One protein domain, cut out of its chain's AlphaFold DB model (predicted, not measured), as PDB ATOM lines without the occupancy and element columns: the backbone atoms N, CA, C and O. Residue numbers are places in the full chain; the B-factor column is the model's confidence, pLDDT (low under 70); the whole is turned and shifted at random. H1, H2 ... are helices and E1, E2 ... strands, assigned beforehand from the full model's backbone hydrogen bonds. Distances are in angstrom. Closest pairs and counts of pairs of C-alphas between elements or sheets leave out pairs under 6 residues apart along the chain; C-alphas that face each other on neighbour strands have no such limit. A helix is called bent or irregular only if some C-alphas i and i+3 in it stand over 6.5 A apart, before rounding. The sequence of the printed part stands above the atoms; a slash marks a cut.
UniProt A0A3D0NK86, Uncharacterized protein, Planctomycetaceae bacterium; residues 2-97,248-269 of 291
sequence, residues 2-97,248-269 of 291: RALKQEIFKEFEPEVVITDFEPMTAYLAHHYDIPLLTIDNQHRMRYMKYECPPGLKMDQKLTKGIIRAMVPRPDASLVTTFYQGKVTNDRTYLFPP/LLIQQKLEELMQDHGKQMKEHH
ATOM      1  N   ARG A   2      82.177 122.085 102.491       72.62
ATOM      2  CA  ARG A   2      81.436 122.607 103.655       72.62
ATOM      3  C   ARG A   2      81.145 124.111 103.552       72.62
ATOM      4  O   ARG A   2      80.003 124.481 103.771       72.62
ATOM      5  N   ALA A   3      82.128 124.909 103.118       76.81
ATOM      6  CA  ALA A   3      81.975 126.346 102.857       76.81
ATOM      7  C   ALA A   3      80.885 126.629 101.806       76.81
ATOM      8  O   ALA A   3      79.871 127.213 102.148       76.81
ATOM      9  N   LEU A   4      80.991 126.070 100.588       78.94
ATOM     10  CA  LEU A   4      79.970 126.226  99.531       78.94
ATOM     11  C   LEU A   4      78.548 125.879 100.005       78.94
ATOM     12  O   LEU A   4      77.600 126.613  99.753       78.94
ATOM     13  N   LYS A   5      78.386 124.762 100.723       81.31
ATOM     14  CA  LYS A   5      77.081 124.352 101.254       81.31
ATOM     15  C   LYS A   5      76.551 125.316 102.322       81.31
ATOM     16  O   LYS A   5      75.342 125.473 102.436       81.31
ATOM     17  N   GLN A   6      77.430 125.865 103.153       83.75
ATOM     18  CA  GLN A   6      77.054 126.673 104.307       83.75
ATOM     19  C   GLN A   6      76.874 128.144 103.916       83.75
ATOM     20  O   GLN A   6      75.776 128.666 104.042       83.75
ATOM     21  N   GLU A   7      77.897 128.759 103.338       84.88
ATOM     22  CA  GLU A   7      77.906 130.178 102.974       84.88
ATOM     23  C   GLU A   7      76.938 130.472 101.816       84.88
ATOM     24  O   GLU A   7      76.152 131.409 101.881       84.88
ATOM     25  N   ILE A   8      76.917 129.641 100.767       83.25
ATOM     26  CA  ILE A   8      76.070 129.923  99.598       83.25
ATOM     27  C   ILE A   8      74.654 129.374  99.792       83.25
ATOM     28  O   ILE A   8      73.683 130.113  99.740       83.25
ATOM     29  N   PHE A   9      74.495 128.076 100.047       87.38
ATOM     30  CA  PHE A   9      73.156 127.467 100.029       87.38
ATOM     31  C   PHE A   9      72.347 127.630 101.322       87.38
ATOM     32  O   PHE A   9      71.147 127.372 101.293       87.38
ATOM     33  N   LYS A  10      72.970 128.005 102.448       84.31
ATOM     34  CA  LYS A  10      72.255 128.217 103.719       84.31
ATOM     35  C   LYS A  10      72.253 129.660 104.203       84.31
ATOM     36  O   LYS A  10      71.317 130.023 104.897       84.31
ATOM     37  N   GLU A  11      73.297 130.436 103.920       88.81
ATOM     38  CA  GLU A  11      73.377 131.831 104.371       88.81
ATOM     39  C   GLU A  11      72.942 132.804 103.269       88.81
ATOM     40  O   GLU A  11      72.134 133.687 103.540       88.81
ATOM     41  N   PHE A  12      73.419 132.631 102.029       91.50
ATOM     42  CA  PHE A  12      72.982 133.458 100.895       91.50
ATOM     43  C   PHE A  12      71.592 133.080 100.352       91.50
ATOM     44  O   PHE A  12      70.892 133.953  99.853       91.50
ATOM     45  N   GLU A  13      71.191 131.806 100.455       90.88
ATOM     46  CA  GLU A  13      69.876 131.287 100.025       90.88
ATOM     47  C   GLU A  13      69.500 131.676  98.573       90.88
ATOM     48  O   GLU A  13      68.560 132.437  98.340       90.88
ATOM     49  N   PRO A  14      70.222 131.159  97.557       94.12
ATOM     50  CA  PRO A  14      70.039 131.591  96.178       94.12
ATOM     51  C   PRO A  14      68.651 131.228  95.643       94.12
ATOM     52  O   PRO A  14      68.183 130.099  95.780       94.12
ATOM     53  N   GLU A  15      68.030 132.161  94.927       95.12
ATOM     54  CA  GLU A  15      66.742 131.926  94.262       95.12
ATOM     55  C   GLU A  15      66.885 131.154  92.942       95.12
ATOM     56  O   GLU A  15      65.944 130.494  92.498       95.12
ATOM     57  N   VAL A  16      68.058 131.250  92.311       96.69
ATOM     58  CA  VAL A  16      68.453 130.548  91.086       96.69
ATOM     59  C   VAL A  16      69.946 130.242  91.169       96.69
ATOM     60  O   VAL A  16      70.729 131.058  91.649       96.69
ATOM     61  N   VAL A  17      70.350 129.076  90.672       96.75
ATOM     62  CA  VAL A  17      71.755 128.691  90.530       96.75
ATOM     63  C   VAL A  17      72.139 128.679  89.055       96.75
ATOM     64  O   VAL A  17      71.455 128.059  88.242       96.75
ATOM     65  N   ILE A  18      73.255 129.328  88.725       96.56
ATOM     66  CA  ILE A  18      73.859 129.332  87.389       96.56
ATOM     67  C   ILE A  18      75.178 128.562  87.463       96.56
ATOM     68  O   ILE A  18      75.945 128.752  88.404       96.56
ATOM     69  N   THR A  19      75.443 127.685  86.496       95.62
ATOM     70  CA  THR A  19      76.692 126.912  86.439       95.62
ATOM     71  C   THR A  19      77.257 126.834  85.021       95.62
ATOM     72  O   THR A  19      76.509 126.626  84.062       95.62
ATOM     73  N   ASP A  20      78.578 126.960  84.905       95.06
ATOM     74  CA  ASP A  20      79.351 126.646  83.698       95.06
ATOM     75  C   ASP A  20      79.848 125.201  83.788       95.06
ATOM     76  O   ASP A  20      80.978 124.916  84.182       95.06
ATOM     77  N   PHE A  21      78.918 124.271  83.560       93.56
ATOM     78  CA  PHE A  21      79.161 122.827  83.579       93.56
ATOM     79  C   PHE A  21      79.875 122.281  84.843       93.56
ATOM     80  O   PHE A  21      80.455 121.195  84.824       93.56
ATOM     81  N   GLU A  22      79.789 122.994  85.973       94.38
ATOM     82  CA  GLU A  22      80.408 122.618  87.247       94.38
ATOM     83  C   GLU A  22      79.464 121.682  88.036       94.38
ATOM     84  O   GLU A  22      78.364 122.106  88.430       94.38
ATOM     85  N   PRO A  23      79.848 120.408  88.267       93.69
ATOM     86  CA  PRO A  23      78.959 119.403  88.846       93.69
ATOM     87  C   PRO A  23      78.472 119.722  90.257       93.69
ATOM     88  O   PRO A  23      77.301 119.504  90.571       93.69
ATOM     89  N   MET A  24      79.347 120.209  91.137       92.06
ATOM     90  CA  MET A  24      79.044 120.317  92.564       92.06
ATOM     91  C   MET A  24      77.911 121.307  92.816       92.06
ATOM     92  O   MET A  24      76.948 120.991  93.516       92.06
ATOM     93  N   THR A  25      77.997 122.477  92.201       91.81
ATOM     94  CA  THR A  25      77.002 123.546  92.269       91.81
ATOM     95  C   THR A  25      75.675 123.089  91.668       91.81
ATOM     96  O   THR A  25      74.615 123.297  92.264       91.81
ATOM     97  N   ALA A  26      75.724 122.365  90.548       94.25
ATOM     98  CA  ALA A  26      74.536 121.828  89.895       94.25
ATOM     99  C   ALA A  26      73.810 120.774  90.752       94.25
ATOM    100  O   ALA A  26      72.579 120.777  90.866       94.25
ATOM    101  N   TYR A  27      74.565 119.876  91.390       94.81
ATOM    102  CA  TYR A  27      74.012 118.872  92.296       94.81
ATOM    103  C   TYR A  27      73.468 119.484  93.585       94.81
ATOM    104  O   TYR A  27      72.435 119.021  94.074       94.81
ATOM    105  N   LEU A  28      74.103 120.531  94.119       93.88
ATOM    106  CA  LEU A  28      73.578 121.263  95.269       93.88
ATOM    107  C   LEU A  28      72.272 121.984  94.922       93.88
ATOM    108  O   LEU A  28      71.308 121.825  95.664       93.88
ATOM    109  N   ALA A  29      72.180 122.657  93.770       94.69
ATOM    110  CA  ALA A  29      70.923 123.246  93.293       94.69
ATOM    111  C   ALA A  29      69.795 122.210  93.245       94.69
ATOM    112  O   ALA A  29      68.709 122.419  93.779       94.69
ATOM    113  N   HIS A  30      70.084 121.036  92.680       92.06
ATOM    114  CA  HIS A  30      69.118 119.949  92.613       92.06
ATOM    115  C   HIS A  30      68.766 119.363  93.993       92.06
ATOM    116  O   HIS A  30      67.624 118.961  94.208       92.06
ATOM    117  N   HIS A  31      69.724 119.277  94.919       91.62
ATOM    118  CA  HIS A  31      69.507 118.778  96.282       91.62
ATOM    119  C   HIS A  31      68.635 119.723  97.113       91.62
ATOM    120  O   HIS A  31      67.770 119.258  97.851       91.62
ATOM    121  N   TYR A  32      68.852 121.028  96.965       92.75
ATOM    122  CA  TYR A  32      68.111 122.078  97.658       92.75
ATOM    123  C   TYR A  32      66.826 122.505  96.937       92.75
ATOM    124  O   TYR A  32      66.141 123.396  97.423       92.75
ATOM    125  N   ASP A  33      66.470 121.847  95.825       94.06
ATOM    126  CA  ASP A  33      65.248 122.119  95.051       94.06
ATOM    127  C   ASP A  33      65.180 123.568  94.526       94.06
ATOM    128  O   ASP A  33      64.128 124.201  94.499       94.06
ATOM    129  N   ILE A  34      66.333 124.081  94.090       95.81
ATOM    130  CA  ILE A  34      66.511 125.433  93.550       95.81
ATOM    131  C   ILE A  34      66.589 125.354  92.013       95.81
ATOM    132  O   ILE A  34      67.199 124.413  91.484       95.81
ATOM    133  N   PRO A  35      65.985 126.306  91.270       97.50
ATOM    134  CA  PRO A  35      66.112 126.384  89.819       97.50
ATOM    135  C   PRO A  35      67.569 126.384  89.338       97.50
ATOM    136  O   PRO A  35      68.398 127.127  89.859       97.50
ATOM    137  N   LEU A  36      67.862 125.579  88.313       97.69
ATOM    138  CA  LEU A  36      69.203 125.433  87.737       97.69
ATOM    139  C   LEU A  36      69.250 125.947  86.292       97.69
ATOM    140  O   LEU A  36      68.566 125.411  85.419       97.69
ATOM    141  N   LEU A  37      70.104 126.933  86.035       98.19
ATOM    142  CA  LEU A  37      70.489 127.417  84.710       98.19
ATOM    143  C   LEU A  37      71.904 126.923  84.381       98.19
ATOM    144  O   LEU A  37      72.795 127.023  85.222       98.19
ATOM    145  N   THR A  38      72.133 126.423  83.167       98.06
ATOM    146  CA  THR A  38      73.501 126.149  82.688       98.06
ATOM    147  C   THR A  38      73.881 127.098  81.564       98.06
ATOM    148  O   THR A  38      73.021 127.464  80.759       98.06
ATOM    149  N   ILE A  39      75.154 127.487  81.518       97.75
ATOM    150  CA  ILE A  39      75.749 128.271  80.434       97.75
ATOM    151  C   ILE A  39      77.030 127.561  80.025       97.75
ATOM    152  O   ILE A  39      78.013 127.662  80.742       97.75
ATOM    153  N   ASP A  40      77.008 126.799  78.934       96.81
ATOM    154  CA  ASP A  40      78.123 125.912  78.595       96.81
ATOM    155  C   ASP A  40      78.058 125.412  77.142       96.81
ATOM    156  O   ASP A  40      77.034 125.543  76.467       96.81
ATOM    157  N   ASN A  41      79.142 124.831  76.631       95.56
ATOM    158  CA  ASN A  41      79.171 124.257  75.283       95.56
ATOM    159  C   ASN A  41      78.896 122.739  75.279       95.56
ATOM    160  O   ASN A  41      78.499 122.178  74.252       95.56
ATOM    161  N   GLN A  42      79.066 122.048  76.408       95.94
ATOM    162  CA  GLN A  42      78.954 120.592  76.516       95.94
ATOM    163  C   GLN A  42      77.517 120.119  76.280       95.94
ATOM    164  O   GLN A  42      77.286 119.128  75.578       95.94
ATOM    165  N   HIS A  43      76.520 120.848  76.780       96.50
ATOM    166  CA  HIS A  43      75.111 120.503  76.629       96.50
ATOM    167  C   HIS A  43      74.635 120.474  75.175       96.50
ATOM    168  O   HIS A  43      73.636 119.801  74.894       96.50
ATOM    169  N   ARG A  44      75.376 121.049  74.214       96.06
ATOM    170  CA  ARG A  44      75.095 120.862  72.778       96.06
ATOM    171  C   ARG A  44      75.125 119.381  72.384       96.06
ATOM    172  O   ARG A  44      74.279 118.934  71.617       96.06
ATOM    173  N   MET A  45      76.011 118.580  72.983       95.88
ATOM    174  CA  MET A  45      76.116 117.139  72.711       95.88
ATOM    175  C   MET A  45      74.915 116.344  73.248       95.88
ATOM    176  O   MET A  45      74.685 115.191  72.873       95.88
ATOM    177  N   ARG A  46      74.116 116.955  74.130       94.38
ATOM    178  CA  ARG A  46      72.940 116.336  74.743       94.38
ATOM    179  C   ARG A  46      71.623 116.865  74.177       94.38
ATOM    180  O   ARG A  46      70.703 116.065  73.996       94.38
ATOM    181  N   TYR A  47      71.533 118.173  73.939       95.56
ATOM    182  CA  TYR A  47      70.285 118.894  73.671       95.56
ATOM    183  C   TYR A  47      70.176 119.501  72.272       95.56
ATOM    184  O   TYR A  47      69.147 120.091  71.948       95.56
ATOM    185  N   MET A  48      71.184 119.321  71.423       96.19
ATOM    186  CA  MET A  48      71.146 119.710  70.018       96.19
ATOM    187  C   MET A  48      71.240 118.463  69.137       96.19
ATOM    188  O   MET A  48      71.950 117.509  69.456       96.19
ATOM    189  N   LYS A  49      70.513 118.447  68.020       95.31
ATOM    190  CA  LYS A  49      70.704 117.461  66.953       95.31
ATOM    191  C   LYS A  49      71.875 117.888  66.079       95.31
ATOM    192  O   LYS A  49      71.912 119.021  65.601       95.31
ATOM    193  N   TYR A  50      72.795 116.965  65.845       94.75
ATOM    194  CA  TYR A  50      73.966 117.180  65.009       94.75
ATOM    195  C   TYR A  50      74.417 115.857  64.386       94.75
ATOM    196  O   TYR A  50      74.168 114.776  64.931       94.75
ATOM    197  N   GLU A  51      75.074 115.953  63.237       95.25
ATOM    198  CA  GLU A  51      75.789 114.845  62.620       95.25
ATOM    199  C   GLU A  51      77.024 114.471  63.448       95.25
ATOM    200  O   GLU A  51      77.861 115.310  63.775       95.25
ATOM    201  N   CYS A  52      77.106 113.197  63.834       94.88
ATOM    202  CA  CYS A  52      78.256 112.670  64.557       94.88
ATOM    203  C   CYS A  52      79.400 112.401  63.572       94.88
ATOM    204  O   CYS A  52      79.135 111.762  62.551       94.88
ATOM    205  N   PRO A  53      80.656 112.754  63.912       94.44
ATOM    206  CA  PRO A  53      81.804 112.369  63.106       94.44
ATOM    207  C   PRO A  53      81.807 110.856  62.812       94.44
ATOM    208  O   PRO A  53      81.478 110.060  63.712       94.44
ATOM    209  N   PRO A  54      82.163 110.436  61.582       93.38
ATOM    210  CA  PRO A  54      82.227 109.027  61.209       93.38
ATOM    211  C   PRO A  54      83.083 108.210  62.185       93.38
ATOM    212  O   PRO A  54      84.129 108.655  62.641       93.38
ATOM    213  N   GLY A  55      82.622 107.008  62.535       94.44
ATOM    214  CA  GLY A  55      83.334 106.112  63.456       94.44
ATOM    215  C   GLY A  55      83.197 106.437  64.952       94.44
ATOM    216  O   GLY A  55      83.440 105.551  65.762       94.44
ATOM    217  N   LEU A  56      82.711 107.622  65.344       95.62
ATOM    218  CA  LEU A  56      82.698 108.073  66.752       95.62
ATOM    219  C   LEU A  56      81.337 107.952  67.463       95.62
ATOM    220  O   LEU A  56      81.063 108.630  68.455       95.62
ATOM    221  N   LYS A  57      80.445 107.073  66.984       95.38
ATOM    222  CA  LYS A  57      79.112 106.878  67.597       95.38
ATOM    223  C   LYS A  57      79.179 106.332  69.027       95.38
ATOM    224  O   LYS A  57      78.267 106.593  69.812       95.38
ATOM    225  N   MET A  58      80.198 105.539  69.363       95.44
ATOM    226  CA  MET A  58      80.356 105.014  70.722       95.44
ATOM    227  C   MET A  58      80.824 106.118  71.675       95.44
ATOM    228  O   MET A  58      80.191 106.338  72.706       95.44
ATOM    229  N   ASP A  59      81.846 106.874  71.276       95.81
ATOM    230  CA  ASP A  59      82.363 108.039  71.997       95.81
ATOM    231  C   ASP A  59      81.276 109.091  72.230       95.81
ATOM    232  O   ASP A  59      81.149 109.622  73.333       95.81
ATOM    233  N   GLN A  60      80.412 109.318  71.234       96.06
ATOM    234  CA  GLN A  60      79.231 110.170  71.367       96.06
ATOM    235  C   GLN A  60      78.316 109.708  72.507       96.06
ATOM    236  O   GLN A  60      77.900 110.510  73.346       96.06
ATOM    237  N   LYS A  61      77.964 108.416  72.531       96.06
ATOM    238  CA  LYS A  61      77.069 107.852  73.553       96.06
ATOM    239  C   LYS A  61      77.693 107.935  74.942       96.06
ATOM    240  O   LYS A  61      77.004 108.341  75.878       96.06
ATOM    241  N   LEU A  62      78.976 107.588  75.059       96.56
ATOM    242  CA  LEU A  62      79.727 107.669  76.310       96.56
ATOM    243  C   LEU A  62      79.774 109.111  76.826       96.56
ATOM    244  O   LEU A  62      79.366 109.369  77.957       96.56
ATOM    245  N   THR A  63      80.168 110.056  75.973       95.50
ATOM    246  CA  THR A  63      80.261 111.482  76.314       95.50
ATOM    247  C   THR A  63      78.906 112.042  76.740       95.50
ATOM    248  O   THR A  63      78.801 112.694  77.776       95.50
ATOM    249  N   LYS A  64      77.823 111.714  76.021       95.31
ATOM    250  CA  LYS A  64      76.458 112.101  76.419       95.31
ATOM    251  C   LYS A  64      76.067 111.526  77.789       95.31
ATOM    252  O   LYS A  64      75.344 112.183  78.542       95.31
ATOM    253  N   GLY A  65      76.527 110.316  78.114       96.00
ATOM    254  CA  GLY A  65      76.364 109.693  79.429       96.00
ATOM    255  C   GLY A  65      77.110 110.443  80.533       96.00
ATOM    256  O   GLY A  65      76.504 110.768  81.552       96.00
ATOM    257  N   ILE A  66      78.379 110.789  80.295       95.94
ATOM    258  CA  ILE A  66      79.206 111.583  81.217       95.94
ATOM    259  C   ILE A  66      78.559 112.946  81.471       95.94
ATOM    260  O   ILE A  66      78.336 113.305  82.621       95.94
ATOM    261  N   ILE A  67      78.140 113.657  80.421       95.06
ATOM    262  CA  ILE A  67      77.473 114.965  80.539       95.06
ATOM    263  C   ILE A  67      76.217 114.881  81.402       95.06
ATOM    264  O   ILE A  67      75.983 115.720  82.269       95.06
ATOM    265  N   ARG A  68      75.411 113.835  81.200       94.56
ATOM    266  CA  ARG A  68      74.212 113.585  82.006       94.56
ATOM    267  C   ARG A  68      74.536 113.304  83.479       94.56
ATOM    268  O   ARG A  68      73.709 113.632  84.326       94.56
ATOM    269  N   ALA A  69      75.666 112.663  83.762       95.00
ATOM    270  CA  ALA A  69      76.110 112.338  85.114       95.00
ATOM    271  C   ALA A  69      76.845 113.497  85.801       95.00
ATOM    272  O   ALA A  69      76.877 113.550  87.020       95.00
ATOM    273  N   MET A  70      77.441 114.419  85.047       95.25
ATOM    274  CA  MET A  70      78.106 115.594  85.606       95.25
ATOM    275  C   MET A  70      77.099 116.655  86.025       95.25
ATOM    276  O   MET A  70      77.204 117.201  87.117       95.25
ATOM    277  N   VAL A  71      76.101 116.925  85.180       95.31
ATOM    278  CA  VAL A  71      75.121 117.979  85.441       95.31
ATOM    279  C   VAL A  71      73.702 117.400  85.415       95.31
ATOM    280  O   VAL A  71      73.250 116.887  84.377       95.31
ATOM    281  N   PRO A  72      72.955 117.463  86.542       93.38
ATOM    282  CA  PRO A  72      71.552 117.079  86.560       93.38
ATOM    283  C   PRO A  72      70.761 117.927  85.565       93.38
ATOM    284  O   PRO A  72      71.170 119.011  85.169       93.38
ATOM    285  N   ARG A  73      69.595 117.431  85.143       93.56
ATOM    286  CA  ARG A  73      68.768 118.118  84.142       93.56
ATOM    287  C   ARG A  73      68.442 119.558  84.595       93.56
ATOM    288  O   ARG A  73      67.678 119.672  85.562       93.56
ATOM    289  N   PRO A  74      68.923 120.600  83.882       96.00
ATOM    290  CA  PRO A  74      68.660 121.981  84.262       96.00
ATOM    291  C   PRO A  74      67.244 122.423  83.879       96.00
ATOM    292  O   PRO A  74      66.567 121.777  83.073       96.00
ATOM    293  N   ASP A  75      66.791 123.526  84.453       97.50
ATOM    294  CA  ASP A  75      65.494 124.139  84.168       97.50
ATOM    295  C   ASP A  75      65.548 125.020  82.912       97.50
ATOM    296  O   ASP A  75      64.571 125.069  82.168       97.50
ATOM    297  N   ALA A  76      66.713 125.601  82.612       97.62
ATOM    298  CA  ALA A  76      67.057 126.184  81.316       97.62
ATOM    299  C   ALA A  76      68.547 125.961  81.001       97.62
ATOM    300  O   ALA A  76      69.358 125.764  81.904       97.62
ATOM    301  N   SER A  77      68.905 125.944  79.719       97.88
ATOM    302  CA  SER A  77      70.279 125.718  79.259       97.88
ATOM    303  C   SER A  77      70.604 126.686  78.125       97.88
ATOM    304  O   SER A  77      69.973 126.630  77.066       97.88
ATOM    305  N   LEU A  78      71.551 127.594  78.362       98.25
ATOM    306  CA  LEU A  78      72.108 128.492  77.353       98.25
ATOM    307  C   LEU A  78      73.355 127.819  76.788       98.25
ATOM    308  O   LEU A  78      74.401 127.753  77.428       98.25
ATOM    309  N   VAL A  79      73.215 127.251  75.601       97.69
ATOM    310  CA  VAL A  79      74.252 126.439  74.983       97.69
ATOM    311  C   VAL A  79      75.037 127.278  73.992       97.69
ATOM    312  O   VAL A  79      74.461 127.841  73.062       97.69
ATOM    313  N   THR A  80      76.355 127.313  74.150       95.88
ATOM    314  CA  THR A  80      77.248 128.044  73.248       95.88
ATOM    315  C   THR A  80      77.814 127.124  72.165       95.88
ATOM    316  O   THR A  80      78.213 125.983  72.418       95.88
ATOM    317  N   THR A  81      77.805 127.577  70.909       95.50
ATOM    318  CA  THR A  81      78.268 126.776  69.765       95.50
ATOM    319  C   THR A  81      78.519 127.641  68.527       95.50
ATOM    320  O   THR A  81      77.771 128.572  68.251       95.50
ATOM    321  N   PHE A  82      79.541 127.308  67.732       94.06
ATOM    322  CA  PHE A  82      79.772 127.913  66.408       94.06
ATOM    323  C   PHE A  82      79.043 127.171  65.268       94.06
ATOM    324  O   PHE A  82      79.105 127.584  64.114       94.06
ATOM    325  N   TYR A  83      78.338 126.081  65.582       93.12
ATOM    326  CA  TYR A  83      77.461 125.342  64.670       93.12
ATOM    327  C   TYR A  83      76.032 125.325  65.223       93.12
ATOM    328  O   TYR A  83      75.831 124.953  66.382       93.12
ATOM    329  N   GLN A  84      75.042 125.673  64.398       89.19
ATOM    330  CA  GLN A  84      73.635 125.675  64.796       89.19
ATOM    331  C   GLN A  84      72.907 124.419  64.310       89.19
ATOM    332  O   GLN A  84      72.822 124.149  63.114       89.19
ATOM    333  N   GLY A  85      72.329 123.678  65.254       91.56
ATOM    334  CA  GLY A  85      71.465 122.531  64.992       91.56
ATOM    335  C   GLY A  85      70.083 122.694  65.623       91.56
ATOM    336  O   GLY A  85      69.813 123.627  66.375       91.56
ATOM    337  N   LYS A  86      69.180 121.748  65.355       95.56
ATOM    338  CA  LYS A  86      67.838 121.755  65.960       95.56
ATOM    339  C   LYS A  86      67.907 121.314  67.425       95.56
ATOM    340  O   LYS A  86      68.354 120.199  67.700       95.56
ATOM    341  N   VAL A  87      67.415 122.136  68.350       96.56
ATOM    342  CA  VAL A  87      67.286 121.756  69.768       96.56
ATOM    343  C   VAL A  87      66.270 120.624  69.965       96.56
ATOM    344  O   VAL A  87      65.321 120.467  69.193       96.56
ATOM    345  N   THR A  88      66.474 119.798  70.991       94.81
ATOM    346  CA  THR A  88      65.629 118.625  71.279       94.81
ATOM    347  C   THR A  88      64.547 118.879  72.327       94.81
ATOM    348  O   THR A  88      63.756 117.980  72.601       94.81
ATOM    349  N   ASN A  89      64.500 120.074  72.919       93.44
ATOM    350  CA  ASN A  89      63.554 120.452  73.969       93.44
ATOM    351  C   ASN A  89      63.279 121.971  73.953       93.44
ATOM    352  O   ASN A  89      63.925 122.708  73.216       93.44
ATOM    353  N   ASP A  90      62.324 122.417  74.770       91.88
ATOM    354  CA  ASP A  90      61.808 123.795  74.844       91.88
ATOM    355  C   ASP A  90      62.565 124.717  75.819       91.88
ATOM    356  O   ASP A  90      62.246 125.897  75.926       91.88
ATOM    357  N   ARG A  91      63.565 124.189  76.530       94.25
ATOM    358  CA  ARG A  91      64.335 124.899  77.569       94.25
ATOM    359  C   ARG A  91      65.804 125.114  77.204       94.25
ATOM    360  O   ARG A  91      66.591 125.537  78.047       94.25
ATOM    361  N   THR A  92      66.189 124.737  75.989       96.75
ATOM    362  CA  THR A  92      67.551 124.892  75.473       96.75
ATOM    363  C   THR A  92      67.558 126.004  74.443       96.75
ATOM    364  O   THR A  92      66.761 125.983  73.506       96.75
ATOM    365  N   TYR A  93      68.485 126.934  74.601       97.19
ATOM    366  CA  TYR A  93      68.660 128.090  73.735       97.19
ATOM    367  C   TYR A  93      70.090 128.057  73.200       97.19
ATOM    368  O   TYR A  93      71.015 127.828  73.974       97.19
ATOM    369  N   LEU A  94      70.268 128.217  71.889       96.69
ATOM    370  CA  LEU A  94      71.591 128.196  71.265       96.69
ATOM    371  C   LEU A  94      72.088 129.621  71.052       96.69
ATOM    372  O   LEU A  94      71.345 130.457  70.542       96.69
ATOM    373  N   PHE A  95      73.353 129.856  71.377       96.06
ATOM    374  CA  PHE A  95      74.033 131.129  71.178       96.06
ATOM    375  C   PHE A  95      75.375 130.925  70.479       96.06
ATOM    376  O   PHE A  95      75.966 129.840  70.586       96.06
ATOM    377  N   PRO A  96      75.889 131.968  69.800       94.44
ATOM    378  CA  PRO A  96      77.294 132.022  69.431       94.44
ATOM    379  C   PRO A  96      78.202 131.775  70.647       94.44
ATOM    380  O   PRO A  96      77.772 131.951  71.793       94.44
ATOM    381  N   PRO A  97      79.455 131.349  70.429       94.38
ATOM    382  CA  PRO A  97      80.406 131.194  71.516       94.38
ATOM    383  C   PRO A  97      80.598 132.473  72.332       94.38
ATOM    384  O   PRO A  97      80.634 133.562  71.763       94.38
ATOM    385  N   LEU A 248      76.175 139.760  73.263       94.62
ATOM    386  CA  LEU A 248      74.954 140.536  73.509       94.62
ATOM    387  C   LEU A 248      73.697 139.661  73.638       94.62
ATOM    388  O   LEU A 248      72.940 139.792  74.597       94.62
ATOM    389  N   LEU A 249      73.481 138.735  72.703       94.50
ATOM    390  CA  LEU A 249      72.261 137.918  72.672       94.50
ATOM    391  C   LEU A 249      72.141 136.980  73.880       94.50
ATOM    392  O   LEU A 249      71.046 136.773  74.404       94.50
ATOM    393  N   ILE A 250      73.261 136.407  74.335       96.00
ATOM    394  CA  ILE A 250      73.250 135.525  75.504       96.00
ATOM    395  C   ILE A 250      73.096 136.323  76.802       96.00
ATOM    396  O   ILE A 250      72.387 135.868  77.699       96.00
ATOM    397  N   GLN A 251      73.672 137.529  76.877       96.50
ATOM    398  CA  GLN A 251      73.460 138.462  77.988       96.50
ATOM    399  C   GLN A 251      71.987 138.868  78.089       96.50
ATOM    400  O   GLN A 251      71.390 138.701  79.147       96.50
ATOM    401  N   GLN A 252      71.362 139.270  76.979       97.00
ATOM    402  CA  GLN A 252      69.933 139.602  76.939       97.00
ATOM    403  C   GLN A 252      69.055 138.428  77.385       97.00
ATOM    404  O   GLN A 252      68.110 138.616  78.154       97.00
ATOM    405  N   LYS A 253      69.364 137.197  76.946       97.44
ATOM    406  CA  LYS A 253      68.594 136.024  77.383       97.44
ATOM    407  C   LYS A 253      68.787 135.724  78.865       97.44
ATOM    408  O   LYS A 253      67.839 135.316  79.537       97.44
ATOM    409  N   LEU A 254      70.010 135.878  79.364       97.06
ATOM    410  CA  LEU A 254      70.304 135.707  80.777       97.06
ATOM    411  C   LEU A 254      69.532 136.734  81.612       97.06
ATOM    412  O   LEU A 254      68.866 136.346  82.568       97.06
ATOM    413  N   GLU A 255      69.559 138.006  81.218       96.88
ATOM    414  CA  GLU A 255      68.792 139.074  81.859       96.88
ATOM    415  C   GLU A 255      67.294 138.759  81.870       96.88
ATOM    416  O   GLU A 255      66.693 138.794  82.940       96.88
ATOM    417  N   GLU A 256      66.706 138.359  80.733       97.12
ATOM    418  CA  GLU A 256      65.302 137.918  80.641       97.12
ATOM    419  C   GLU A 256      64.983 136.828  81.676       97.12
ATOM    420  O   GLU A 256      64.020 136.945  82.430       97.12
ATOM    421  N   LEU A 257      65.816 135.784  81.759       96.75
ATOM    422  CA  LEU A 257      65.594 134.665  82.679       96.75
ATOM    423  C   LEU A 257      65.738 135.062  84.153       96.75
ATOM    424  O   LEU A 257      65.138 134.405  85.010       96.75
ATOM    425  N   MET A 258      66.542 136.088  84.452       96.69
ATOM    426  CA  MET A 258      66.796 136.580  85.810       96.69
ATOM    427  C   MET A 258      65.817 137.674  86.264       96.69
ATOM    428  O   MET A 258      65.776 137.977  87.459       96.69
ATOM    429  N   GLN A 259      64.994 138.232  85.366       95.00
ATOM    430  CA  GLN A 259      63.961 139.214  85.714       95.00
ATOM    431  C   GLN A 259      63.027 138.713  86.827       95.00
ATOM    432  O   GLN A 259      62.780 137.510  86.979       95.00
ATOM    433  N   ASP A 260      62.499 139.658  87.610       94.44
ATOM    434  CA  ASP A 260      61.580 139.403  88.724       94.44
ATOM    435  C   ASP A 260      62.079 138.294  89.666       94.44
ATOM    436  O   ASP A 260      61.338 137.366  90.007       94.44
ATOM    437  N   HIS A 261      63.357 138.359  90.057       91.75
ATOM    438  CA  HIS A 261      63.985 137.355  90.919       91.75
ATOM    439  C   HIS A 261      63.906 135.931  90.335       91.75
ATOM    440  O   HIS A 261      63.574 134.957  91.025       91.75
ATOM    441  N   GLY A 262      64.149 135.801  89.028       94.00
ATOM    442  CA  GLY A 262      64.133 134.519  88.326       94.00
ATOM    443  C   GLY A 262      62.747 133.878  88.227       94.00
ATOM    444  O   GLY A 262      62.630 132.648  88.273       94.00
ATOM    445  N   LYS A 263      61.674 134.672  88.113       95.31
ATOM    446  CA  LYS A 263      60.291 134.162  88.043       95.31
ATOM    447  C   LYS A 263      60.116 133.093  86.960       95.31
ATOM    448  O   LYS A 263      59.584 132.018  87.237       95.31
ATOM    449  N   GLN A 264      60.627 133.342  85.754       94.12
ATOM    450  CA  GLN A 264      60.562 132.391  84.637       94.12
ATOM    451  C   GLN A 264      61.320 131.088  84.948       94.12
ATOM    452  O   GLN A 264      60.830 129.993  84.663       94.12
ATOM    453  N   MET A 265      62.477 131.180  85.609       97.19
ATOM    454  CA  MET A 265      63.239 130.010  86.060       97.19
ATOM    455  C   MET A 265      62.469 129.181  87.094       97.19
ATOM    456  O   MET A 265      62.423 127.952  86.990       97.19
ATOM    457  N   LYS A 266      61.795 129.830  88.050       96.06
ATOM    458  CA  LYS A 266      60.923 129.163  89.034       96.06
ATOM    459  C   LYS A 266      59.728 128.475  88.358       96.06
ATOM    460  O   LYS A 266      59.373 127.351  88.723       96.06
ATOM    461  N   GLU A 267      59.142 129.086  87.328       94.44
ATOM    462  CA  GLU A 267      58.074 128.478  86.522       94.44
ATOM    463  C   GLU A 267      58.560 127.246  85.738       94.44
ATOM    464  O   GLU A 267      57.891 126.203  85.743       94.44
ATOM    465  N   HIS A 268      59.736 127.329  85.105       93.94
ATOM    466  CA  HIS A 268      60.383 126.188  84.450       93.94
ATOM    467  C   HIS A 268      60.630 125.047  85.443       93.94
ATOM    468  O   HIS A 268      60.289 123.891  85.162       93.94
ATOM    469  N   HIS A 269      61.122 125.380  86.637       95.25
ATOM    470  CA  HIS A 269      61.370 124.428  87.709       95.25
ATOM    471  C   HIS A 269      60.093 123.720  88.178       95.25
ATOM    472  O   HIS A 269      60.025 122.485  88.211       95.25
TER     473      HIS A 269
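This is residues 2 to 97 and 248 to 269 of the 291 residues of an uncharacterized protein of Planctomycetaceae bacterium (UniProt A0A3D0NK86). A small sheet of four parallel strands has helices over both faces: the kinked H5 covers one face over E2 and E3, and H2 lies over the other face at E1. Off the sheet, the long H4 is joined to it by the short H3, while H1 lies at the other end of the longest axis; residues 53 to 59, of which 57 to 59 belong to H4, stick out. The 118 printed residues hold five named helices and four strands, in the order H1 E1 H2 E2 H3 H4 E3 E4 H5, and the sheet's order is E1 E2 E3 E4. The class is mixed, helices and strands; the whole is compact, with a radius of gyration of the C-alphas of 15.1 A, but elongated, with spans of 50 by 31 by 21 A.

H1, residues 2 to 12, is not on the sheet; it is close to but not clearly touching H2, residues 23 to 31, with the closest C-alphas, Lys 5 and Leu 28, 7.6 A apart. E1, residues 17 to 19, and E2, residues 36 to 40, are parallel, with N 37 and O 17 at 2.8 A. H2 is over E1, at a height over the sheet of 8.3 A. H3, residues 44 to 47, only grazes the sheet and touches H4, residues 57 to 70, where the closest C-alphas, Arg 46 and Lys 64, are 5.8 A apart. E3, residues 76 to 80, is parallel to E2, with N 78 and O 38 at 2.8 A, and to E4, residues 92 to 95, with N 79 and O 93 at 2.8 A. E1, H2, E2 and E2, H3 H4, E3 are strand-helix-strand units, parallel neighbour strands with helices between, each with a right-handed crossover. H5, residues 248 to 269, is on the face opposite to H2, giving three layers, helices on both faces of a sheet; it runs along the strands at a height over the sheet of 8.4 A. H5 is irregular, with C-alphas 261 and 264 8.7 A apart, and has a kink of 87 degrees near residue 263. Every O i to N i+4 pair is within hydrogen-bond range in H2 and H4, against 5 of 7 in H1 and 14 of 18 in H5; H3 is too short for such a pair.

H1 begins at C-alpha 2, (81.436, 122.607, 103.655), and is 14.0 A long. E1, H2, E2 and H3 follow; H2 is 12.0 A and E2 12.8 A. H4, 20.0 A, begins at C-alpha 57, (79.112, 106.878, 67.597). E3 is 13.1 A and E4 10.0 A. H5, 25.4 A, ends at C-alpha 269, (61.370, 124.428, 87.709).

The C-alphas of Glu 11 and Pro 54, the two farthest apart, are 49.6 A from each other. Residues 98 to 247 are not printed, and C-alphas 97 and 248 are 11.0 A apart across the cut. The link E3 to E4 is long, with 11 residues. No printed residue has a pLDDT under 70.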